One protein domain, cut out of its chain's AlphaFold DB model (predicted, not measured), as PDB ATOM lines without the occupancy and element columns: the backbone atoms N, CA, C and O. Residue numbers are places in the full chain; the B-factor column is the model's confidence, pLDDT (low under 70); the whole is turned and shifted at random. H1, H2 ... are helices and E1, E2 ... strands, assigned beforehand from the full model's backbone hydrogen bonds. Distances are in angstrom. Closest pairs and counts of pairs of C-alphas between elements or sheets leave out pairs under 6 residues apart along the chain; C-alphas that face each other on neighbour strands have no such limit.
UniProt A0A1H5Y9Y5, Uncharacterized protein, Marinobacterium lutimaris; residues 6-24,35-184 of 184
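AT A GLANCE: This is residues 6 to 24 and 35 to 184 of the 184 residues of an uncharacterized protein of Marinobacterium lutimaris (UniProt A0A1H5Y9Y5). The long helix H6 runs along one side of a loose frame of crossed helices; H1 and H4 stand across it, and H3 slants away from near its middle, leaving a gap between H3 and the last part of H6, which sticks out with residues 167 to 182. H2 packs on H3, H5 sits at the start of H6, and the small hairpin of E1 and E2 lies beyond the last residues of H3. The printed part has 169 residues, with six named helices and two named strands in the order H1 H2 H3 E1 E2 H4 H5 H6; the two-stranded sheet is antiparallel and the class is mostly helix. The whole is loose, with a radius of gyration of the C-alphas of 19.6 A, and elongated, spanning 58 by 37 by 28 A.

HOW THE PARTS SIT: Start at H1, residues 6 to 23. With its residues 14 to 18 it touches H3, residues 55 to 81, about perpendicular at 85 degrees; the closest C-alphas, of Leu 14 and Ala 77, are 5.6 A apart. H2, residues 36 to 43, touches H3 at residues 64 to 71, closest at the C-alphas of Ser 36 and Val 67, 6.8 A. Next look at the hairpin of E1, residues 84 to 86, and E2, residues 108 to 110: N 85 and O 109 are within hydrogen-bond range at 2.8 A. H4, residues 117 to 128, touches H1 with residues 123 to 128, closest at the C-alphas of Val 19 and Tyr 128, 6.1 A. H4 and H5, residues 134 to 140, only just touch, with 3 pairs of C-alphas within 8 A, the closest those of Ala 125 and Ile 137, 7.1 A. H6, residues 145 to 182, touches H4 about perpendicular at 83 degrees, with the C-alphas of Tyr 119 and Ala 155 closest at 4.8 A. H2 and H6 are apart. Every O i to N i+4 pair is within hydrogen-bond range in H1, H2, H3, H5 and H6, and 5 of 8 are in H4.

IN THESE COORDINATES: Find C-alpha 6 at (188.991, 200.011, 201.866); from there H1 runs 25.9 A to C-alpha 23. H3 runs 37.8 A from C-alpha 55 at (191.234, 230.122, 188.254). H6 runs 55.7 A to C-alpha 182 at (198.497, 196.633, 170.050).

THE WHOLE: The C-alphas farthest apart, of Asp 97 and Gly 184, are 65.6 A apart. Residues 25 to 34 are not printed; C-alphas 24 and 35 are 11.5 A apart across this cut. The links H2 to H3 and E1 to E2 are long. The model's pLDDT is under 70 at residues 23 to 24, 35 to 72, 92 to 99 and 180 to 184.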
ATOM      1  N   SER A   6     189.103 199.346 203.170       86.88
ATOM      2  CA  SER A   6     188.991 200.011 201.866       86.88
ATOM      3  C   SER A   6     187.641 199.728 201.191       86.88
ATOM      4  O   SER A   6     186.955 200.643 200.728       86.88
ATOM      5  N   LEU A   7     187.206 198.466 201.191       88.38
ATOM      6  CA  LEU A   7     185.939 198.050 200.597       88.38
ATOM      7  C   LEU A   7     184.747 198.563 201.410       88.38
ATOM      8  O   LEU A   7     183.749 199.004 200.843       88.38
ATOM      9  N   ARG A   8     184.866 198.596 202.741       88.38
ATOM     10  CA  ARG A   8     183.857 199.201 203.618       88.38
ATOM     11  C   ARG A   8     183.681 200.693 203.337       88.38
ATOM     12  O   ARG A   8     182.542 201.153 203.268       88.38
ATOM     13  N   ALA A   9     184.773 201.431 203.145       88.00
ATOM     14  CA  ALA A   9     184.723 202.848 202.794       88.00
ATOM     15  C   ALA A   9     184.012 203.072 201.448       88.00
ATOM     16  O   ALA A   9     183.140 203.935 201.352       88.00
ATOM     17  N   ARG A  10     184.299 202.236 200.438       89.31
ATOM     18  CA  ARG A  10     183.612 202.272 199.134       89.31
ATOM     19  C   ARG A  10     182.112 202.007 199.255       89.31
ATOM     20  O   ARG A  10     181.318 202.737 198.668       89.31
ATOM     21  N   ILE A  11     181.717 201.003 200.043       92.25
ATOM     22  CA  ILE A  11     180.301 200.699 200.305       92.25
ATOM     23  C   ILE A  11     179.609 201.896 200.958       92.25
ATOM     24  O   ILE A  11     178.558 202.323 200.487       92.25
ATOM     25  N   ASN A  12     180.203 202.456 202.015       88.75
ATOM     26  CA  ASN A  12     179.641 203.618 202.703       88.75
ATOM     27  C   ASN A  12     179.494 204.803 201.745       88.75
ATOM     28  O   ASN A  12     178.452 205.451 201.748       88.75
ATOM     29  N   LYS A  13     180.484 205.036 200.872       85.88
ATOM     30  CA  LYS A  13     180.410 206.123 199.898       85.88
ATOM     31  C   LYS A  13     179.282 205.926 198.885       85.88
ATOM     32  O   LYS A  13     178.570 206.876 198.586       85.88
ATOM     33  N   LEU A  14     179.069 204.705 198.392       88.06
ATOM     34  CA  LEU A  14     177.944 204.402 197.496       88.06
ATOM     35  C   LEU A  14     176.592 204.650 198.166       88.06
ATOM     36  O   LEU A  14     175.690 205.208 197.544       88.06
ATOM     37  N   VAL A  15     176.457 204.248 199.430       87.88
ATOM     38  CA  VAL A  15     175.238 204.464 200.217       87.88
ATOM     39  C   VAL A  15     174.997 205.959 200.440       87.88
ATOM     40  O   VAL A  15     173.880 206.424 200.225       87.88
ATOM     41  N   GLU A  16     176.036 206.718 200.796       85.31
ATOM     42  CA  GLU A  16     175.980 208.174 200.973       85.31
ATOM     43  C   GLU A  16     175.503 208.881 199.697       85.31
ATOM     44  O   GLU A  16     174.562 209.673 199.748       85.31
ATOM     45  N   VAL A  17     176.102 208.558 198.544       81.31
ATOM     46  CA  VAL A  17     175.724 209.133 197.242       81.31
ATOM     47  C   VAL A  17     174.275 208.805 196.900       81.31
ATOM     48  O   VAL A  17     173.514 209.684 196.491       81.31
ATOM     49  N   TYR A  18     173.873 207.551 197.104       85.25
ATOM     50  CA  TYR A  18     172.520 207.102 196.805       85.25
ATOM     51  C   TYR A  18     171.470 207.797 197.678       85.25
ATOM     52  O   TYR A  18     170.489 208.330 197.165       85.25
ATOM     53  N   VAL A  19     171.685 207.831 198.998       81.75
ATOM     54  CA  VAL A  19     170.782 208.501 199.945       81.75
ATOM     55  C   VAL A  19     170.749 210.007 199.702       81.75
ATOM     56  O   VAL A  19     169.674 210.605 199.751       81.75
ATOM     57  N   GLY A  20     171.898 210.619 199.402       76.38
ATOM     58  CA  GLY A  20     171.990 212.034 199.054       76.38
ATOM     59  C   GLY A  20     171.119 212.388 197.850       76.38
ATOM     60  O   GLY A  20     170.344 213.337 197.924       76.38
ATOM     61  N   TRP A  21     171.179 211.587 196.784       74.81
ATOM     62  CA  TRP A  21     170.326 211.766 195.605       74.81
ATOM     63  C   TRP A  21     168.841 211.592 195.942       74.81
ATOM     64  O   TRP A  21     168.005 212.416 195.590       74.81
ATOM     65  N   VAL A  22     168.511 210.537 196.683       73.81
ATOM     66  CA  VAL A  22     167.135 210.205 197.063       73.81
ATOM     67  C   VAL A  22     166.469 211.315 197.882       73.81
ATOM     68  O   VAL A  22     165.312 211.649 197.633       73.81
ATOM     69  N   ARG A  23     167.181 211.897 198.858       68.69
ATOM     70  CA  ARG A  23     166.636 212.943 199.741       68.69
ATOM     71  C   ARG A  23     166.375 214.267 199.022       68.69
ATOM     72  O   ARG A  23     165.634 215.085 199.553       68.69
ATOM     73  N   GLN A  24     166.962 214.483 197.844       61.41
ATOM     74  CA  GLN A  24     166.713 215.683 197.042       61.41
ATOM     75  C   GLN A  24     165.339 215.659 196.351       61.41
ATOM     76  O   GLN A  24     164.855 216.711 195.950       61.41
ATOM     77  N   ASN A  35     172.418 222.344 188.520       44.19
ATOM     78  CA  ASN A  35     172.956 221.113 189.075       44.19
ATOM     79  C   ASN A  35     173.903 220.544 188.002       44.19
ATOM     80  O   ASN A  35     173.575 220.469 186.814       44.19
ATOM     81  N   SER A  36     175.128 220.250 188.398       46.34
ATOM     82  CA  SER A  36     176.190 219.867 187.475       46.34
ATOM     83  C   SER A  36     175.862 218.550 186.752       46.34
ATOM     84  O   SER A  36     176.338 218.322 185.649       46.34
ATOM     85  N   ILE A  37     174.936 217.741 187.276       46.59
ATOM     86  CA  ILE A  37     174.374 216.559 186.604       46.59
ATOM     87  C   ILE A  37     173.456 216.944 185.420       46.59
ATOM     88  O   ILE A  37     173.470 216.275 184.391       46.59
ATOM     89  N   GLN A  38     172.703 218.042 185.512       44.47
ATOM     90  CA  GLN A  38     171.809 218.585 184.489       44.47
ATOM     91  C   GLN A  38     172.626 219.200 183.366       44.47
ATOM     92  O   GLN A  38     172.388 218.891 182.209       44.47
ATOM     93  N   VAL A  39     173.656 219.980 183.717       46.12
ATOM     94  CA  VAL A  39     174.635 220.508 182.758       46.12
ATOM     95  C   VAL A  39     175.256 219.352 181.971       46.12
ATOM     96  O   VAL A  39     175.338 219.405 180.752       46.12
ATOM     97  N   TRP A  40     175.608 218.239 182.619       49.44
ATOM     98  CA  TRP A  40     176.144 217.065 181.923       49.44
ATOM     99  C   TRP A  40     175.101 216.290 181.109       49.44
ATOM    100  O   TRP A  40     175.432 215.812 180.023       49.44
ATOM    101  N   ARG A  41     173.848 216.198 181.573       49.81
ATOM    102  CA  ARG A  41     172.729 215.647 180.791       49.81
ATOM    103  C   ARG A  41     172.509 216.451 179.512       49.81
ATOM    104  O   ARG A  41     172.334 215.872 178.441       49.81
ATOM    105  N   ASP A  42     172.563 217.769 179.633       49.59
ATOM    106  CA  ASP A  42     172.281 218.707 178.556       49.59
ATOM    107  C   ASP A  42     173.491 218.848 177.604       49.59
ATOM    108  O   ASP A  42     173.308 219.007 176.397       49.59
ATOM    109  N   HIS A  43     174.724 218.661 178.098       50.38
ATOM    110  CA  HIS A  43     175.969 218.742 177.312       50.38
ATOM    111  C   HIS A  43     176.626 217.388 176.983       50.38
ATOM    112  O   HIS A  43     177.744 217.356 176.469       50.38
ATOM    113  N   LYS A  44     175.959 216.257 177.261       51.00
ATOM    114  CA  LYS A  44     176.446 214.877 177.010       51.00
ATOM    115  C   LYS A  44     177.871 214.606 177.510       51.00
ATOM    116  O   LYS A  44     178.587 213.760 176.979       51.00
ATOM    117  N   GLY A  45     178.287 215.348 178.523       47.97
ATOM    118  CA  GLY A  45     179.613 215.265 179.095       47.97
ATOM    119  C   GLY A  45     180.791 215.821 178.303       47.97
ATOM    120  O   GLY A  45     181.933 215.422 178.553       47.97
ATOM    121  N   PHE A  46     180.532 216.772 177.406       47.41
ATOM    122  CA  PHE A  46     181.568 217.638 176.853       47.41
ATOM    123  C   PHE A  46     181.834 218.825 177.789       47.41
ATOM    124  O   PHE A  46     180.913 219.529 178.199       47.41
ATOM    125  N   LEU A  47     183.107 219.031 178.135       50.69
ATOM    126  CA  LEU A  47     183.573 220.231 178.834       50.69
ATOM    127  C   LEU A  47     183.586 221.416 177.851       50.69
ATOM    128  O   LEU A  47     183.968 221.209 176.696       50.69
ATOM    129  N   PRO A  48     183.226 222.643 178.270       48.09
ATOM    130  CA  PRO A  48     183.501 223.830 177.465       48.09
ATOM    131  C   PRO A  48     185.017 223.979 177.246       48.09
ATOM    132  O   PRO A  48     185.822 223.613 178.107       48.09
ATOM    133  N   GLU A  49     185.415 224.476 176.073       47.75
ATOM    134  CA  GLU A  49     186.827 224.665 175.724       47.75
ATOM    135  C   GLU A  49     187.528 225.627 176.698       47.75
ATOM    136  O   GLU A  49     186.934 226.580 177.204       47.75
ATOM    137  N   ARG A  50     188.820 225.384 176.957       42.62
ATOM    138  CA  ARG A  50     189.655 226.228 177.825       42.62
ATOM    139  C   ARG A  50     189.756 227.646 177.249       42.62
ATOM    140  O   ARG A  50     190.581 227.885 176.371       42.62
ATOM    141  N   SER A  51     189.014 228.612 177.789       43.00
ATOM    142  CA  SER A  51     189.331 230.029 177.571       43.00
ATOM    143  C   SER A  51     190.490 230.435 178.486       43.00
ATOM    144  O   SER A  51     190.430 230.239 179.698       43.00
ATOM    145  N   GLY A  52     191.580 230.938 177.909       43.59
ATOM    146  CA  GLY A  52     192.848 231.173 178.602       43.59
ATOM    147  C   GLY A  52     192.759 232.012 179.886       43.59
ATOM    148  O   GLY A  52     192.086 233.034 179.927       43.59
ATOM    149  N   MET A  53     193.533 231.578 180.888       46.09
ATOM    150  CA  MET A  53     193.912 232.290 182.122       46.09
ATOM    151  C   MET A  53     192.797 232.662 183.107       46.09
ATOM    152  O   MET A  53     192.636 233.833 183.443       46.09
ATOM    153  N   ASP A  54     192.114 231.674 183.689       44.91
ATOM    154  CA  ASP A  54     191.275 231.958 184.852       44.91
ATOM    155  C   ASP A  54     191.224 230.791 185.852       44.91
ATOM    156  O   ASP A  54     191.029 229.634 185.477       44.91
ATOM    157  N   ARG A  55     191.378 231.094 187.148       43.62
ATOM    158  CA  ARG A  55     191.234 230.122 188.254       43.62
ATOM    159  C   ARG A  55     189.819 229.523 188.297       43.62
ATOM    160  O   ARG A  55     189.602 228.490 188.930       43.62
ATOM    161  N   SER A  56     188.869 230.158 187.609       42.38
ATOM    162  CA  SER A  56     187.524 229.649 187.350       42.38
ATOM    163  C   SER A  56     187.511 228.384 186.479       42.38
ATOM    164  O   SER A  56     186.683 227.514 186.728       42.38
ATOM    165  N   ASN A  57     188.461 228.204 185.549       45.69
ATOM    166  CA  ASN A  57     188.573 226.982 184.745       45.69
ATOM    167  C   ASN A  57     189.076 225.800 185.563       45.69
ATOM    168  O   ASN A  57     188.545 224.704 185.431       45.69
ATOM    169  N   ASP A  58     190.067 226.008 186.431       47.38
ATOM    170  CA  ASP A  58     190.531 224.944 187.321       47.38
ATOM    171  C   ASP A  58     189.419 224.557 188.296       47.38
ATOM    172  O   ASP A  58     189.145 223.373 188.466       47.38
ATOM    173  N   LYS A  59     188.699 225.541 188.854       48.72
ATOM    174  CA  LYS A  59     187.503 225.294 189.666       48.72
ATOM    175  C   LYS A  59     186.444 224.499 188.892       48.72
ATOM    176  O   LYS A  59     185.987 223.485 189.402       48.72
ATOM    177  N   ALA A  60     186.120 224.883 187.658       50.88
ATOM    178  CA  ALA A  60     185.150 224.177 186.822       50.88
ATOM    179  C   ALA A  60     185.616 222.764 186.425       50.88
ATOM    180  O   ALA A  60     184.799 221.847 186.339       50.88
ATOM    181  N   ILE A  61     186.920 222.553 186.219       52.59
ATOM    182  CA  ILE A  61     187.516 221.234 185.960       52.59
ATOM    183  C   ILE A  61     187.451 220.367 187.219       52.59
ATOM    184  O   ILE A  61     187.013 219.225 187.126       52.59
ATOM    185  N   TYR A  62     187.830 220.887 188.388       49.16
ATOM    186  CA  TYR A  62     187.732 220.162 189.658       49.16
ATOM    187  C   TYR A  62     186.283 219.846 190.019       49.16
ATOM    188  O   TYR A  62     185.993 218.717 190.398       49.16
ATOM    189  N   GLU A  63     185.365 220.792 189.835       50.22
ATOM    190  CA  GLU A  63     183.930 220.567 189.999       50.22
ATOM    191  C   GLU A  63     183.434 219.511 189.008       50.22
ATOM    192  O   GLU A  63     182.718 218.600 189.402       50.22
ATOM    193  N   SER A  64     183.880 219.540 187.751       48.53
ATOM    194  CA  SER A  64     183.517 218.523 186.758       48.53
ATOM    195  C   SER A  64     184.107 217.142 187.063       48.53
ATOM    196  O   SER A  64     183.439 216.139 186.828       48.53
ATOM    197  N   LEU A  65     185.334 217.057 187.586       45.72
ATOM    198  CA  LEU A  65     185.970 215.801 188.003       45.72
ATOM    199  C   LEU A  65     185.284 215.221 189.241       45.72
ATOM    200  O   LEU A  65     184.915 214.049 189.236       45.72
ATOM    201  N   PHE A  66     185.043 216.058 190.252       48.91
ATOM    202  CA  PHE A  66     184.288 215.702 191.448       48.91
ATOM    203  C   PHE A  66     182.895 215.191 191.065       48.91
ATOM    204  O   PHE A  66     182.479 214.119 191.493       48.91
ATOM    205  N   VAL A  67     182.197 215.893 190.171       53.97
ATOM    206  CA  VAL A  67     180.862 215.508 189.694       53.97
ATOM    207  C   VAL A  67     180.894 214.231 188.853       53.97
ATOM    208  O   VAL A  67     180.005 213.397 189.004       53.97
ATOM    209  N   ARG A  68     181.914 214.026 188.009       53.66
ATOM    210  CA  ARG A  68     182.104 212.775 187.253       53.66
ATOM    211  C   ARG A  68     182.276 211.573 188.171       53.66
ATOM    212  O   ARG A  68     181.664 210.537 187.923       53.66
ATOM    213  N   GLU A  69     183.077 211.709 189.222       60.09
ATOM    214  CA  GLU A  69     183.277 210.652 190.213       60.09
ATOM    215  C   GLU A  69     181.971 210.345 190.958       60.09
ATOM    216  O   GLU A  69     181.559 209.188 191.025       60.09
ATOM    217  N   GLN A  70     181.253 211.376 191.422       61.91
ATOM    218  CA  GLN A  70     179.942 211.202 192.058       61.91
ATOM    219  C   GLN A  70     178.913 210.568 191.103       61.91
ATOM    220  O   GLN A  70     178.125 209.729 191.531       61.91
ATOM    221  N   HIS A  71     178.936 210.902 189.810       62.19
ATOM    222  CA  HIS A  71     178.044 210.314 188.807       62.19
ATOM    223  C   HIS A  71     178.380 208.845 188.517       62.19
ATOM    224  O   HIS A  71     177.482 208.009 188.440       62.19
ATOM    225  N   ALA A  72     179.664 208.497 188.385       69.31
ATOM    226  CA  ALA A  72     180.087 207.107 188.229       69.31
ATOM    227  C   ALA A  72     179.692 206.266 189.454       69.31
ATOM    228  O   ALA A  72     179.209 205.141 189.316       69.31
ATOM    229  N   LEU A  73     179.830 206.836 190.655       74.06
ATOM    230  CA  LEU A  73     179.354 206.227 191.893       74.06
ATOM    231  C   LEU A  73     177.829 206.109 191.928       74.06
ATOM    232  O   LEU A  73     177.324 205.094 192.395       74.06
ATOM    233  N   PHE A  74     177.094 207.090 191.409       78.25
ATOM    234  CA  PHE A  74     175.636 207.052 191.358       78.25
ATOM    235  C   PHE A  74     175.107 205.970 190.409       78.25
ATOM    236  O   PHE A  74     174.235 205.203 190.803       78.25
ATOM    237  N   GLU A  75     175.666 205.836 189.204       81.12
ATOM    238  CA  GLU A  75     175.304 204.753 188.275       81.12
ATOM    239  C   GLU A  75     175.596 203.376 188.884       81.12
ATOM    240  O   GLU A  75     174.755 202.473 188.850       81.12
ATOM    241  N   ARG A  76     176.757 203.228 189.540       86.88
ATOM    242  CA  ARG A  76     177.078 202.021 190.314       86.88
ATOM    243  C   ARG A  76     176.075 201.808 191.449       86.88
ATOM    244  O   ARG A  76     175.622 200.687 191.651       86.88
ATOM    245  N   ALA A  77     175.680 202.856 192.161       86.00
ATOM    246  CA  ALA A  77     174.706 202.757 193.238       86.00
ATOM    247  C   ALA A  77     173.300 202.386 192.730       86.00
ATOM    248  O   ALA A  77     172.652 201.552 193.355       86.00
ATOM    249  N   ILE A  78     172.849 202.903 191.577       85.62
ATOM    250  CA  ILE A  78     171.598 202.473 190.925       85.62
ATOM    251  C   ILE A  78     171.682 201.001 190.527       85.62
ATOM    252  O   ILE A  78     170.733 200.250 190.745       85.62
ATOM    253  N   PHE A  79     172.801 200.564 189.953       89.12
ATOM    254  CA  PHE A  79     172.996 199.157 189.607       89.12
ATOM    255  C   PHE A  79     172.902 198.251 190.848       89.12
ATOM    256  O   PHE A  79     172.245 197.205 190.814       89.12
ATOM    257  N   MET A  80     173.499 198.676 191.965       91.94
ATOM    258  CA  MET A  80     173.474 197.932 193.227       91.94
ATOM    259  C   MET A  80     172.090 197.923 193.877       91.94
ATOM    260  O   MET A  80     171.562 196.857 194.191       91.94
ATOM    261  N   PHE A  81     171.508 199.100 194.095       90.69
ATOM    262  CA  PHE A  81     170.349 199.306 194.967       90.69
ATOM    263  C   PHE A  81     169.024 199.442 194.216       90.69
ATOM    264  O   PHE A  81     167.966 199.380 194.837       90.69
ATOM    265  N   GLY A  82     169.076 199.573 192.893       88.31
ATOM    266  CA  GLY A  82     167.919 199.820 192.046       88.31
ATOM    267  C   GLY A  82     167.702 201.303 191.773       88.31
ATOM    268  O   GLY A  82     168.289 202.172 192.409       88.31
ATOM    269  N   ARG A  83     166.840 201.613 190.800       84.06
ATOM    270  CA  ARG A  83     166.403 202.992 190.554       84.06
ATOM    271  C   ARG A  83     165.256 203.321 191.516       84.06
ATOM    272  O   ARG A  83     164.245 202.615 191.491       84.06
ATOM    273  N   PRO A  84     165.370 204.365 192.343       80.44
ATOM    274  CA  PRO A  84     164.277 204.785 193.204       80.44
ATOM    275  C   PRO A  84     163.170 205.430 192.359       80.44
ATOM    276  O   PRO A  84     163.423 206.112 191.365       80.44
ATOM    277  N   SER A  85     161.926 205.216 192.760       78.62
ATOM    278  CA  SER A  85     160.755 205.891 192.204       78.62
ATOM    279  C   SER A  85     159.854 206.342 193.341       78.62
ATOM    280  O   SER A  85     159.855 205.736 194.411       78.62
ATOM    281  N   VAL A  86     159.107 207.425 193.135       77.00
ATOM    282  CA  VAL A  86     158.197 207.951 194.158       77.00
ATOM    283  C   VAL A  86     157.242 206.844 194.589       77.00
ATOM    284  O   VAL A  86     156.665 206.148 193.752       77.00
ATOM    285  N   CYS A  87     157.087 206.660 195.900       79.44
ATOM    286  CA  CYS A  87     156.167 205.654 196.400       79.44
ATOM    287  C   CYS A  87     154.738 206.006 195.953       79.44
ATOM    288  O   CYS A  87     154.267 207.102 196.258       79.44
ATOM    289  N   PRO A  88     154.022 205.102 195.267       77.88
ATOM    290  CA  PRO A  88     152.679 205.396 194.772       77.88
ATOM    291  C   PRO A  88     151.656 205.591 195.901       77.88
ATOM    292  O   PRO A  88     150.672 206.301 195.706       77.88
ATOM    293  N   ASP A  89     151.903 205.000 197.076       78.50
ATOM    294  CA  ASP A  89     150.956 205.012 198.195       78.50
ATOM    295  C   ASP A  89     151.065 206.305 199.009       78.50
ATOM    296  O   ASP A  89     150.045 206.903 199.334       78.50
ATOM    297  N   CYS A  90     152.288 206.774 199.292       74.69
ATOM    298  CA  CYS A  90     152.503 208.022 200.035       74.69
ATOM    299  C   CYS A  90     152.806 209.235 199.140       74.69
ATOM    300  O   CYS A  90     152.946 210.345 199.637       74.69
ATOM    301  N   ARG A  91     152.928 209.047 197.817       73.19
ATOM    302  CA  ARG A  91     153.236 210.093 196.819       73.19
ATOM    303  C   ARG A  91     154.445 210.971 197.173       73.19
ATOM    304  O   ARG A  91     154.481 212.142 196.815       73.19
ATOM    305  N   GLY A  92     155.430 210.410 197.873       65.25
ATOM    306  CA  GLY A  92     156.616 211.151 198.309       65.25
ATOM    307  C   GLY A  92     156.407 212.015 199.559       65.25
ATOM    308  O   GLY A  92     157.312 212.744 199.941       65.25
ATOM    309  N   VAL A  93     155.241 211.945 200.202       66.50
ATOM    310  CA  VAL A  93     154.928 212.709 201.413       66.50
ATOM    311  C   VAL A  93     155.271 211.870 202.645       66.50
ATOM    312  O   VAL A  93     154.942 210.680 202.716       66.50
ATOM    313  N   ALA A  94     155.961 212.482 203.610       63.34
ATOM    314  CA  ALA A  94     156.158 211.896 204.929       63.34
ATOM    315  C   ALA A  94     154.799 211.783 205.628       63.34
ATOM    316  O   ALA A  94     154.068 212.766 205.710       63.34
ATOM    317  N   HIS A  95     154.459 210.602 206.135       61.38
ATOM    318  CA  HIS A  95     153.323 210.467 207.038       61.38
ATOM    319  C   HIS A  95     153.855 210.425 208.463       61.38
ATOM    320  O   HIS A  95     154.615 209.518 208.801       61.38
ATOM    321  N   ASP A  96     153.454 211.407 209.269       57.78
ATOM    322  CA  ASP A  96     153.919 211.564 210.651       57.78
ATOM    323  C   ASP A  96     153.491 210.386 211.537       57.78
ATOM    324  O   ASP A  96     154.223 209.984 212.439       57.78
ATOM    325  N   ASP A  97     152.350 209.768 211.222       53.12
ATOM    326  CA  ASP A  97     151.749 208.776 212.107       53.12
ATOM    327  C   ASP A  97     152.035 207.326 211.708       53.12
ATOM    328  O   ASP A  97     151.978 206.452 212.571       53.12
ATOM    329  N   HIS A  98     152.295 207.012 210.430       60.69
ATOM    330  CA  HIS A  98     152.368 205.623 209.947       60.69
ATOM    331  C   HIS A  98     153.482 205.410 208.911       60.69
ATOM    332  O   HIS A  98     153.548 206.072 207.875       60.69
ATOM    333  N   CYS A  99     154.319 204.395 209.148       63.97
ATOM    334  CA  CYS A  99     155.285 203.915 208.166       63.97
ATOM    335  C   CYS A  99     154.532 203.261 206.995       63.97
ATOM    336  O   CYS A  99     153.847 202.250 207.167       63.97
ATOM    337  N   CYS A 100     154.629 203.842 205.797       76.19
ATOM    338  CA  CYS A 100     154.024 203.246 204.610       76.19
ATOM    339  C   CYS A 100     154.658 201.871 204.355       76.19
ATOM    340  O   CYS A 100     155.853 201.773 204.079       76.19
ATOM    341  N   VAL A 101     153.844 200.810 204.409       73.25
ATOM    342  CA  VAL A 101     154.289 199.410 204.270       73.25
ATOM    343  C   VAL A 101     155.061 199.191 202.966       73.25
ATOM    344  O   VAL A 101     156.036 198.443 202.934       73.25
ATOM    345  N   ARG A 102     154.656 199.876 201.890       78.50
ATOM    346  CA  ARG A 102     155.257 199.735 200.561       78.50
ATOM    347  C   ARG A 102     156.645 200.371 200.449       78.50
ATOM    348  O   ARG A 102     157.511 199.770 199.824       78.50
ATOM    349  N   CYS A 103     156.873 201.557 201.018       74.88
ATOM    350  CA  CYS A 103     158.191 202.210 200.977       74.88
ATOM    351  C   CYS A 103     159.006 202.041 202.257       74.88
ATOM    352  O   CYS A 103     160.122 202.535 202.319       74.88
ATOM    353  N   SER A 104     158.478 201.375 203.286       73.19
ATOM    354  CA  SER A 104     159.132 201.267 204.596       73.19
ATOM    355  C   SER A 104     159.564 202.634 205.156       73.19
ATOM    356  O   SER A 104     160.649 202.760 205.706       73.19
ATOM    357  N   GLY A 105     158.754 203.682 204.954       74.25
ATOM    358  CA  GLY A 105     159.025 205.023 205.494       74.25
ATOM    359  C   GLY A 105     160.042 205.858 204.706       74.25
ATOM    360  O   GLY A 105     160.271 207.018 205.041       74.25
ATOM    361  N   PHE A 106     160.600 205.316 203.623       73.81
ATOM    362  CA  PHE A 106     161.585 205.995 202.781       73.81
ATOM    363  C   PHE A 106     160.990 206.980 201.768       73.81
ATOM    364  O   PHE A 106     161.735 207.704 201.124       73.81
ATOM    365  N   GLN A 107     159.666 206.998 201.580       76.81
ATOM    366  CA  GLN A 107     158.957 207.824 200.582       76.81
ATOM    367  C   GLN A 107     159.240 207.469 199.104       76.81
ATOM    368  O   GLN A 107     158.566 207.974 198.203       76.81
ATOM    369  N   PHE A 108     160.140 206.520 198.839       77.12
ATOM    370  CA  PHE A 108     160.393 205.929 197.523       77.12
ATOM    371  C   PHE A 108     160.295 204.401 197.563       77.12
ATOM    372  O   PHE A 108     160.459 203.766 198.602       77.12
ATOM    373  N   VAL A 109     160.044 203.798 196.407       82.25
ATOM    374  CA  VAL A 109     160.177 202.358 196.178       82.25
ATOM    375  C   VAL A 109     161.365 202.102 195.266       82.25
ATOM    376  O   VAL A 109     161.671 202.899 194.377       82.25
ATOM    377  N   LEU A 110     162.048 200.993 195.503       82.94
ATOM    378  CA  LEU A 110     163.218 200.591 194.741       82.94
ATOM    379  C   LEU A 110     162.776 199.732 193.556       82.94
ATOM    380  O   LEU A 110     162.018 198.778 193.721       82.94
ATOM    381  N   ALA A 111     163.239 200.064 192.354       79.75
ATOM    382  CA  ALA A 111     163.241 199.104 191.261       79.75
ATOM    383  C   ALA A 111     164.261 197.990 191.550       79.75
ATOM    384  O   ALA A 111     165.141 198.140 192.391       79.75
ATOM    385  N   LYS A 112     164.178 196.876 190.821       82.75
ATOM    386  CA  LYS A 112     165.053 195.718 191.036       82.75
ATOM    387  C   LYS A 112     166.536 196.076 190.830       82.75
ATOM    388  O   LYS A 112     166.961 196.273 189.693       82.75
ATOM    389  N   GLY A 113     167.302 196.121 191.921       89.38
ATOM    390  CA  GLY A 113     168.769 196.187 191.928       89.38
ATOM    391  C   GLY A 113     169.425 194.804 192.030       89.38
ATOM    392  O   GLY A 113     168.743 193.774 192.071       89.38
ATOM    393  N   LYS A 114     170.763 194.769 192.083       93.06
ATOM    394  CA  LYS A 114     171.529 193.546 192.397       93.06
ATOM    395  C   LYS A 114     171.330 193.086 193.835       93.06
ATOM    396  O   LYS A 114     171.198 191.890 194.094       93.06
ATOM    397  N   VAL A 115     171.284 194.034 194.765       92.44
ATOM    398  CA  VAL A 115     171.023 193.763 196.173       92.44
ATOM    399  C   VAL A 115     169.511 193.605 196.363       92.44
ATOM    400  O   VAL A 115     168.758 194.512 196.009       92.44
ATOM    401  N   PRO A 116     169.033 192.481 196.932       91.69
ATOM    402  CA  PRO A 116     167.614 192.307 197.220       91.69
ATOM    403  C   PRO A 116     167.071 193.404 198.142       91.69
ATOM    404  O   PRO A 116     167.689 193.700 199.167       91.69
ATOM    405  N   ASP A 117     165.872 193.909 197.850       88.50
ATOM    406  CA  ASP A 117     165.259 195.069 198.517       88.50
ATOM    407  C   ASP A 117     165.314 195.000 200.047       88.50
ATOM    408  O   ASP A 117     165.696 195.963 200.704       88.50
ATOM    409  N   ARG A 118     165.031 193.833 200.641       87.31
ATOM    410  CA  ARG A 118     165.073 193.638 202.106       87.31
ATOM    411  C   ARG A 118     166.434 193.940 202.750       87.31
ATOM    412  O   ARG A 118     166.491 194.213 203.947       87.31
ATOM    413  N   TYR A 119     167.516 193.817 201.988       93.12
ATOM    414  CA  TYR A 119     168.882 194.125 202.408       93.12
ATOM    415  C   TYR A 119     169.265 195.551 202.011       93.12
ATOM    416  O   TYR A 119     169.906 196.243 202.797       93.12
ATOM    417  N   THR A 120     168.808 196.011 200.843       91.06
ATOM    418  CA  THR A 120     168.976 197.397 200.389       91.06
ATOM    419  C   THR A 120     168.362 198.384 201.381       91.06
ATOM    420  O   THR A 120     169.032 199.293 201.851       91.06
ATOM    421  N   VAL A 121     167.121 198.151 201.803       88.56
ATOM    422  CA  VAL A 121     166.431 198.958 202.821       88.56
ATOM    423  C   VAL A 121     167.257 199.029 204.110       88.56
ATOM    424  O   VAL A 121     167.437 200.109 204.662       88.56
ATOM    425  N   ALA A 122     167.837 197.910 204.561       91.25
ATOM    426  CA  ALA A 122     168.640 197.879 205.784       91.25
ATOM    427  C   ALA A 122     169.945 198.686 205.670       91.25
ATOM    428  O   ALA A 122     170.309 199.386 206.611       91.25
ATOM    429  N   ILE A 123     170.653 198.607 204.536       92.81
ATOM    430  CA  ILE A 123     171.916 199.341 204.363       92.81
ATOM    431  C   ILE A 123     171.688 200.838 204.134       92.81
ATOM    432  O   ILE A 123     172.446 201.646 204.663       92.81
ATOM    433  N   LEU A 124     170.621 201.206 203.419       90.56
ATOM    434  CA  LEU A 124     170.253 202.605 203.205       90.56
ATOM    435  C   LEU A 124     169.736 203.262 204.489       90.56
ATOM    436  O   LEU A 124     170.023 204.431 204.724       90.56
ATOM    437  N   ALA A 125     169.016 202.527 205.344       88.19
ATOM    438  CA  ALA A 125     168.410 203.070 206.562       88.19
ATOM    439  C   ALA A 125     169.421 203.723 207.505       88.19
ATOM    440  O   ALA A 125     169.138 204.774 208.069       88.19
ATOM    441  N   ASN A 126     170.601 203.122 207.646       84.88
ATOM    442  CA  ASN A 126     171.641 203.627 208.538       84.88
ATOM    443  C   ASN A 126     172.158 205.015 208.119       84.88
ATOM    444  O   ASN A 126     172.632 205.774 208.953       84.88
ATOM    445  N   GLU A 127     172.065 205.332 206.828       86.25
ATOM    446  CA  GLU A 127     172.475 206.615 206.262       86.25
ATOM    447  C   GLU A 127     171.291 207.573 206.073       86.25
ATOM    448  O   GLU A 127     171.439 208.789 206.145       86.25
ATOM    449  N   TYR A 128     170.095 207.035 205.840       82.88
ATOM    450  CA  TYR A 128     168.872 207.813 205.676       82.88
ATOM    451  C   TYR A 128     168.379 208.385 207.012       82.88
ATOM    452  O   TYR A 128     168.044 209.566 207.092       82.88
ATOM    453  N   TYR A 129     168.418 207.578 208.076       83.31
ATOM    454  CA  TYR A 129     168.052 207.957 209.441       83.31
ATOM    455  C   TYR A 129     169.304 208.232 210.288       83.31
ATOM    456  O   TYR A 129     169.524 207.571 211.299       83.31
ATOM    457  N   ARG A 130     170.148 209.192 209.873       80.25
ATOM    458  CA  ARG A 130     171.452 209.464 210.529       80.25
ATOM    459  C   ARG A 130     171.358 209.730 212.031       80.25
ATOM    460  O   ARG A 130     172.281 209.392 212.764       80.25
ATOM    461  N   ASP A 131     170.253 210.320 212.476       85.06
ATOM    462  CA  ASP A 131     170.041 210.685 213.880       85.06
ATOM    463  C   ASP A 131     169.441 209.539 214.710       85.06
ATOM    464  O   ASP A 131     169.184 209.696 215.903       85.06
ATOM    465  N   TRP A 132     169.166 208.387 214.089       85.56
ATOM    466  CA  TRP A 132     168.545 207.247 214.750       85.56
ATOM    467  C   TRP A 132     169.579 206.186 215.105       85.56
ATOM    468  O   TRP A 132     170.476 205.837 214.342       85.56
ATOM    469  N   THR A 133     169.402 205.599 216.279       91.75
ATOM    470  CA  THR A 133     170.159 204.426 216.708       91.75
ATOM    471  C   THR A 133     169.682 203.175 215.963       91.75
ATOM    472  O   THR A 133     168.521 203.069 215.562       91.75
ATOM    473  N   GLN A 134     170.546 202.164 215.821       91.75
ATOM    474  CA  GLN A 134     170.152 200.898 215.183       91.75
ATOM    475  C   GLN A 134     168.928 200.225 215.835       91.75
ATOM    476  O   GLN A 134     168.092 199.714 215.091       91.75
ATOM    477  N   PRO A 135     168.745 200.245 217.173       93.94
ATOM    478  CA  PRO A 135     167.509 199.774 217.793       93.94
ATOM    479  C   PRO A 135     166.259 200.543 217.344       93.94
ATOM    480  O   PRO A 135     165.231 199.914 217.103       93.94
ATOM    481  N   GLN A 136     166.337 201.872 217.187       90.62
ATOM    482  CA  GLN A 136     165.217 202.682 216.686       90.62
ATOM    483  C   GLN A 136     164.883 202.329 215.234       90.62
ATOM    484  O   GLN A 136     163.717 202.131 214.904       90.62
ATOM    485  N   ILE A 137     165.902 202.172 214.386       90.06
ATOM    486  CA  ILE A 137     165.726 201.753 212.989       90.06
ATOM    487  C   ILE A 137     165.122 200.339 212.914       90.06
ATOM    488  O   ILE A 137     164.187 200.095 212.155       90.06
ATOM    489  N   ALA A 138     165.618 199.399 213.724       90.31
ATOM    490  CA  ALA A 138     165.085 198.042 213.780       90.31
ATOM    491  C   ALA A 138     163.608 198.036 214.205       90.31
ATOM    492  O   ALA A 138     162.789 197.401 213.540       90.31
ATOM    493  N   ALA A 139     163.264 198.792 215.254       88.19
ATOM    494  CA  ALA A 139     161.889 198.951 215.717       88.19
ATOM    495  C   ALA A 139     160.986 199.570 214.637       88.19
ATOM    496  O   ALA A 139     159.877 199.086 214.426       88.19
ATOM    497  N   HIS A 140     161.481 200.569 213.900       85.25
ATOM    498  CA  HIS A 140     160.752 201.202 212.798       85.25
ATOM    499  C   HIS A 140     160.381 200.223 211.680       85.25
ATOM    500  O   HIS A 140     159.298 200.316 211.109       85.25
ATOM    501  N   PHE A 141     161.240 199.239 211.405       85.38
ATOM    502  CA  PHE A 141     160.954 198.177 210.438       85.38
ATOM    503  C   PHE A 141     160.213 196.969 211.027       85.38
ATOM    504  O   PHE A 141     160.038 195.969 210.327       85.38
ATOM    505  N   GLY A 142     159.810 197.010 212.301       88.25
ATOM    506  CA  GLY A 142     159.184 195.871 212.976       88.25
ATOM    507  C   GLY A 142     160.120 194.664 213.114       88.25
ATOM    508  O   GLY A 142     159.680 193.517 213.042       88.25
ATOM    509  N   LEU A 143     161.425 194.904 213.262       90.12
ATOM    510  CA  LEU A 143     162.459 193.878 213.382       90.12
ATOM    511  C   LEU A 143     163.067 193.864 214.781       90.12
ATOM    512  O   LEU A 143     163.158 194.880 215.465       90.12
ATOM    513  N   THR A 144     163.594 192.707 215.172       95.75
ATOM    514  CA  THR A 144     164.538 192.649 216.291       95.75
ATOM    515  C   THR A 144     165.877 193.256 215.872       95.75
ATOM    516  O   THR A 144     166.261 193.166 214.701       95.75
ATOM    517  N   LEU A 145     166.629 193.811 216.829       95.69
ATOM    518  CA  LEU A 145     167.970 194.355 216.572       95.69
ATOM    519  C   LEU A 145     168.868 193.326 215.868       95.69
ATOM    520  O   LEU A 145     169.430 193.613 214.817       95.69
ATOM    521  N   LYS A 146     168.892 192.084 216.366       96.62
ATOM    522  CA  LYS A 146     169.666 190.983 215.773       96.62
ATOM    523  C   LYS A 146     169.263 190.683 214.324       96.62
ATOM    524  O   LYS A 146     170.116 190.387 213.490       96.62
ATOM    525  N   ALA A 147     167.968 190.740 214.003       93.81
ATOM    526  CA  ALA A 147     167.501 190.539 212.631       93.81
ATOM    527  C   ALA A 147     167.926 191.694 211.715       93.81
ATOM    528  O   ALA A 147     168.321 191.449 210.574       93.81
ATOM    529  N   TYR A 148     167.877 192.934 212.208       94.81
ATOM    530  CA  TYR A 148     168.361 194.105 211.480       94.81
ATOM    531  C   TYR A 148     169.878 194.039 211.235       94.81
ATOM    532  O   TYR A 148     170.313 194.149 210.090       94.81
ATOM    533  N   GLU A 149     170.680 193.742 212.258       94.62
ATOM    534  CA  GLU A 149     172.137 193.568 212.152       94.62
ATOM    535  C   GLU A 149     172.522 192.438 211.187       94.62
ATOM    536  O   GLU A 149     173.454 192.576 210.387       94.62
ATOM    537  N   GLY A 150     171.772 191.330 211.209       95.06
ATOM    538  CA  GLY A 150     171.933 190.233 210.257       95.06
ATOM    539  C   GLY A 150     171.660 190.671 208.815       95.06
ATOM    540  O   GLY A 150     172.435 190.345 207.913       95.06
ATOM    541  N   ARG A 151     170.603 191.466 208.588       95.06
ATOM    542  CA  ARG A 151     170.304 192.047 207.266       95.06
ATOM    543  C   ARG A 151     171.382 193.027 206.822       95.06
ATOM    544  O   ARG A 151     171.786 192.961 205.667       95.06
ATOM    545  N   LEU A 152     171.871 193.882 207.717       93.81
ATOM    546  CA  LEU A 152     172.921 194.857 207.423       93.81
ATOM    547  C   LEU A 152     174.242 194.170 207.057       93.81
ATOM    548  O   LEU A 152     174.869 194.517 206.057       93.81
ATOM    549  N   THR A 153     174.639 193.157 207.829       94.62
ATOM    550  CA  THR A 153     175.821 192.336 207.532       94.62
ATOM    551  C   THR A 153     175.681 191.688 206.161       94.62
ATOM    552  O   THR A 153     176.578 191.814 205.327       94.62
ATOM    553  N   LYS A 154     174.527 191.070 205.878       94.94
ATOM    554  CA  LYS A 154     174.302 190.412 204.591       94.94
ATOM    555  C   LYS A 154     174.267 191.394 203.419       94.94
ATOM    556  O   LYS A 154     174.796 191.076 202.360       94.94
ATOM    557  N   ALA A 155     173.693 192.581 203.610       94.38
ATOM    558  CA  ALA A 155     173.697 193.644 202.612       94.38
ATOM    559  C   ALA A 155     175.129 194.044 202.242       94.38
ATOM    560  O   ALA A 155     175.480 194.051 201.066       94.38
ATOM    561  N   ARG A 156     175.977 194.299 203.247       94.62
ATOM    562  CA  ARG A 156     177.386 194.659 203.036       94.62
ATOM    563  C   ARG A 156     178.167 193.554 202.331       94.62
ATOM    564  O   ARG A 156     178.955 193.862 201.448       94.62
ATOM    565  N   GLU A 157     177.935 192.289 202.681       94.94
ATOM    566  CA  GLU A 157     178.567 191.154 201.994       94.94
ATOM    567  C   GLU A 157     178.174 191.078 200.515       94.94
ATOM    568  O   GLU A 157     179.039 190.864 199.673       94.94
ATOM    569  N   ILE A 158     176.892 191.269 200.184       94.81
ATOM    570  CA  ILE A 158     176.430 191.237 198.789       94.81
ATOM    571  C   ILE A 158     177.039 192.402 198.003       94.81
ATOM    572  O   ILE A 158     177.597 192.178 196.937       94.81
ATOM    573  N   VAL A 159     176.993 193.627 198.542       94.44
ATOM    574  CA  VAL A 159     177.588 194.796 197.870       94.44
ATOM    575  C   VAL A 159     179.095 194.611 197.687       94.44
ATOM    576  O   VAL A 159     179.617 194.931 196.627       94.44
ATOM    577  N   ALA A 160     179.793 194.071 198.690       94.19
ATOM    578  CA  ALA A 160     181.219 193.773 198.598       94.19
ATOM    579  C   ALA A 160     181.528 192.823 197.431       94.19
ATOM    580  O   ALA A 160     182.402 193.121 196.624       94.19
ATOM    581  N   LEU A 161     180.793 191.712 197.321       94.25
ATOM    582  CA  LEU A 161     180.987 190.735 196.246       94.25
ATOM    583  C   LEU A 161     180.694 191.328 194.864       94.25
ATOM    584  O   LEU A 161     181.463 191.112 193.934       94.25
ATOM    585  N   GLU A 162     179.617 192.102 194.733       94.19
ATOM    586  CA  GLU A 162     179.273 192.743 193.460       94.19
ATOM    587  C   GLU A 162     180.290 193.831 193.075       94.19
ATOM    588  O   GLU A 162     180.588 193.991 191.896       94.19
ATOM    589  N   LEU A 163     180.861 194.563 194.039       91.88
ATOM    590  CA  LEU A 163     181.926 195.532 193.757       91.88
ATOM    591  C   LEU A 163     183.204 194.860 193.267       91.88
ATOM    592  O   LEU A 163     183.784 195.332 192.297       91.88
ATOM    593  N   LEU A 164     183.609 193.758 193.899       92.38
ATOM    594  CA  LEU A 164     184.773 192.991 193.455       92.38
ATOM    595  C   LEU A 164     184.560 192.439 192.039       92.38
ATOM    596  O   LEU A 164     185.427 192.592 191.188       92.38
ATOM    597  N   ALA A 165     183.372 191.903 191.747       91.50
ATOM    598  CA  ALA A 165     183.043 191.422 190.406       91.50
ATOM    599  C   ALA A 165     183.063 192.540 189.342       91.50
ATOM    600  O   ALA A 165     183.425 192.294 188.191       91.50
ATOM    601  N   LEU A 166     182.669 193.767 189.706       89.31
ATOM    602  CA  LEU A 166     182.781 194.924 188.815       89.31
ATOM    603  C   LEU A 166     184.239 195.324 188.576       89.31
ATOM    604  O   LEU A 166     184.589 195.628 187.437       89.31
ATOM    605  N   ASP A 167     185.071 195.304 189.616       89.12
ATOM    606  CA  ASP A 167     186.498 195.614 189.498       89.12
ATOM    607  C   ASP A 167     187.199 194.593 188.580       89.12
ATOM    608  O   ASP A 167     187.930 194.986 187.668       89.12
ATOM    609  N   ASP A 168     186.899 193.298 188.740       90.62
ATOM    610  CA  ASP A 168     187.416 192.224 187.879       90.62
ATOM    611  C   ASP A 168     187.001 192.427 186.412       90.62
ATOM    612  O   ASP A 168     187.812 192.302 185.489       90.62
ATOM    613  N   TYR A 169     185.738 192.791 186.173       88.62
ATOM    614  CA  TYR A 169     185.242 193.081 184.828       88.62
ATOM    615  C   TYR A 169     185.941 194.295 184.196       88.62
ATOM    616  O   TYR A 169     186.281 194.270 183.010       88.62
ATOM    617  N   GLU A 170     186.167 195.363 184.964       86.50
ATOM    618  CA  GLU A 170     186.865 196.561 184.491       86.50
ATOM    619  C   GLU A 170     188.338 196.281 184.168       86.50
ATOM    620  O   GLU A 170     188.843 196.787 183.158       86.50
ATOM    621  N   ALA A 171     189.004 195.429 184.953       86.88
ATOM    622  CA  ALA A 171     190.362 194.970 184.676       86.88
ATOM    623  C   ALA A 171     190.432 194.206 183.343       86.88
ATOM    624  O   ALA A 171     191.167 194.612 182.440       86.88
ATOM    625  N   ILE A 172     189.578 193.192 183.159       88.25
ATOM    626  CA  ILE A 172     189.521 192.389 181.923       88.25
ATOM    627  C   ILE A 172     189.222 193.271 180.706       88.25
ATOM    628  O   ILE A 172     189.866 193.162 179.661       88.25
ATOM    629  N   LYS A 173     188.250 194.182 180.824       86.75
ATOM    630  CA  LYS A 173     187.896 195.110 179.743       86.75
ATOM    631  C   LYS A 173     189.082 195.992 179.345       86.75
ATOM    632  O   LYS A 173     189.260 196.279 178.161       86.75
ATOM    633  N   THR A 174     189.875 196.437 180.314       86.31
ATOM    634  CA  THR A 174     191.055 197.274 180.070       86.31
ATOM    635  C   THR A 174     192.142 196.495 179.334       86.31
ATOM    636  O   THR A 174     192.671 196.991 178.340       86.31
ATOM    637  N   GLU A 175     192.413 195.257 179.751       85.44
ATOM    638  CA  GLU A 175     193.381 194.369 179.096       85.44
ATOM    639  C   GLU A 175     192.995 194.052 177.646       85.44
ATOM    640  O   GLU A 175     193.825 194.162 176.742       85.44
ATOM    641  N   LEU A 176     191.719 193.737 177.394       81.81
ATOM    642  CA  LEU A 176     191.215 193.467 176.044       81.81
ATOM    643  C   LEU A 176     191.355 194.682 175.119       81.81
ATOM    644  O   LEU A 176     191.769 194.540 173.969       81.81
ATOM    645  N   ASN A 177     191.047 195.880 175.620       80.88
ATOM    646  CA  ASN A 177     191.183 197.112 174.842       80.88
ATOM    647  C   ASN A 177     192.652 197.449 174.553       80.88
ATOM    648  O   ASN A 177     192.971 197.891 173.451       80.88
ATOM    649  N   ALA A 178     193.552 197.215 175.513       76.31
ATOM    650  CA  ALA A 178     194.986 197.397 175.313       76.31
ATOM    651  C   ALA A 178     195.544 196.407 174.273       76.31
ATOM    652  O   ALA A 178     196.313 196.804 173.400       76.31
ATOM    653  N   GLY A 179     195.106 195.144 174.312       73.62
ATOM    654  CA  GLY A 179     195.476 194.131 173.320       73.62
ATOM    655  C   GLY A 179     194.945 194.431 171.915       73.62
ATOM    656  O   GLY A 179     195.663 194.241 170.936       73.62
ATOM    657  N   ALA A 180     193.723 194.957 171.799       66.81
ATOM    658  CA  ALA A 180     193.145 195.364 170.516       66.81
ATOM    659  C   ALA A 180     193.901 196.539 169.870       66.81
ATOM    660  O   ALA A 180     194.080 196.553 168.656       66.81
ATOM    661  N   LEU A 181     194.384 197.493 170.675       63.66
ATOM    662  CA  LEU A 181     195.197 198.623 170.209       63.66
ATOM    663  C   LEU A 181     196.634 198.228 169.835       63.66
ATOM    664  O   LEU A 181     197.263 198.926 169.052       63.66
ATOM    665  N   ALA A 182     197.163 197.132 170.385       59.16
ATOM    666  CA  ALA A 182     198.497 196.633 170.050       59.16
ATOM    667  C   ALA A 182     198.532 195.784 168.761       59.16
ATOM    668  O   ALA A 182     199.614 195.509 168.245       59.16
ATOM    669  N   MET A 183     197.369 195.346 168.263       57.22
ATOM    670  CA  MET A 183     197.230 194.510 167.060       57.22
ATOM    671  C   MET A 183     196.690 195.255 165.826       57.22
ATOM    672  O   MET A 183     196.588 194.640 164.764       57.22
ATOM    673  N   GLY A 184     196.317 196.533 165.958       49.09
ATOM    674  CA  GLY A 184     195.862 197.397 164.859       49.09
ATOM    675  C   GLY A 184     196.912 198.428 164.483       49.09
ATOM    676  O   GLY A 184     197.025 198.710 163.271       49.09
TER     677      GLY A 184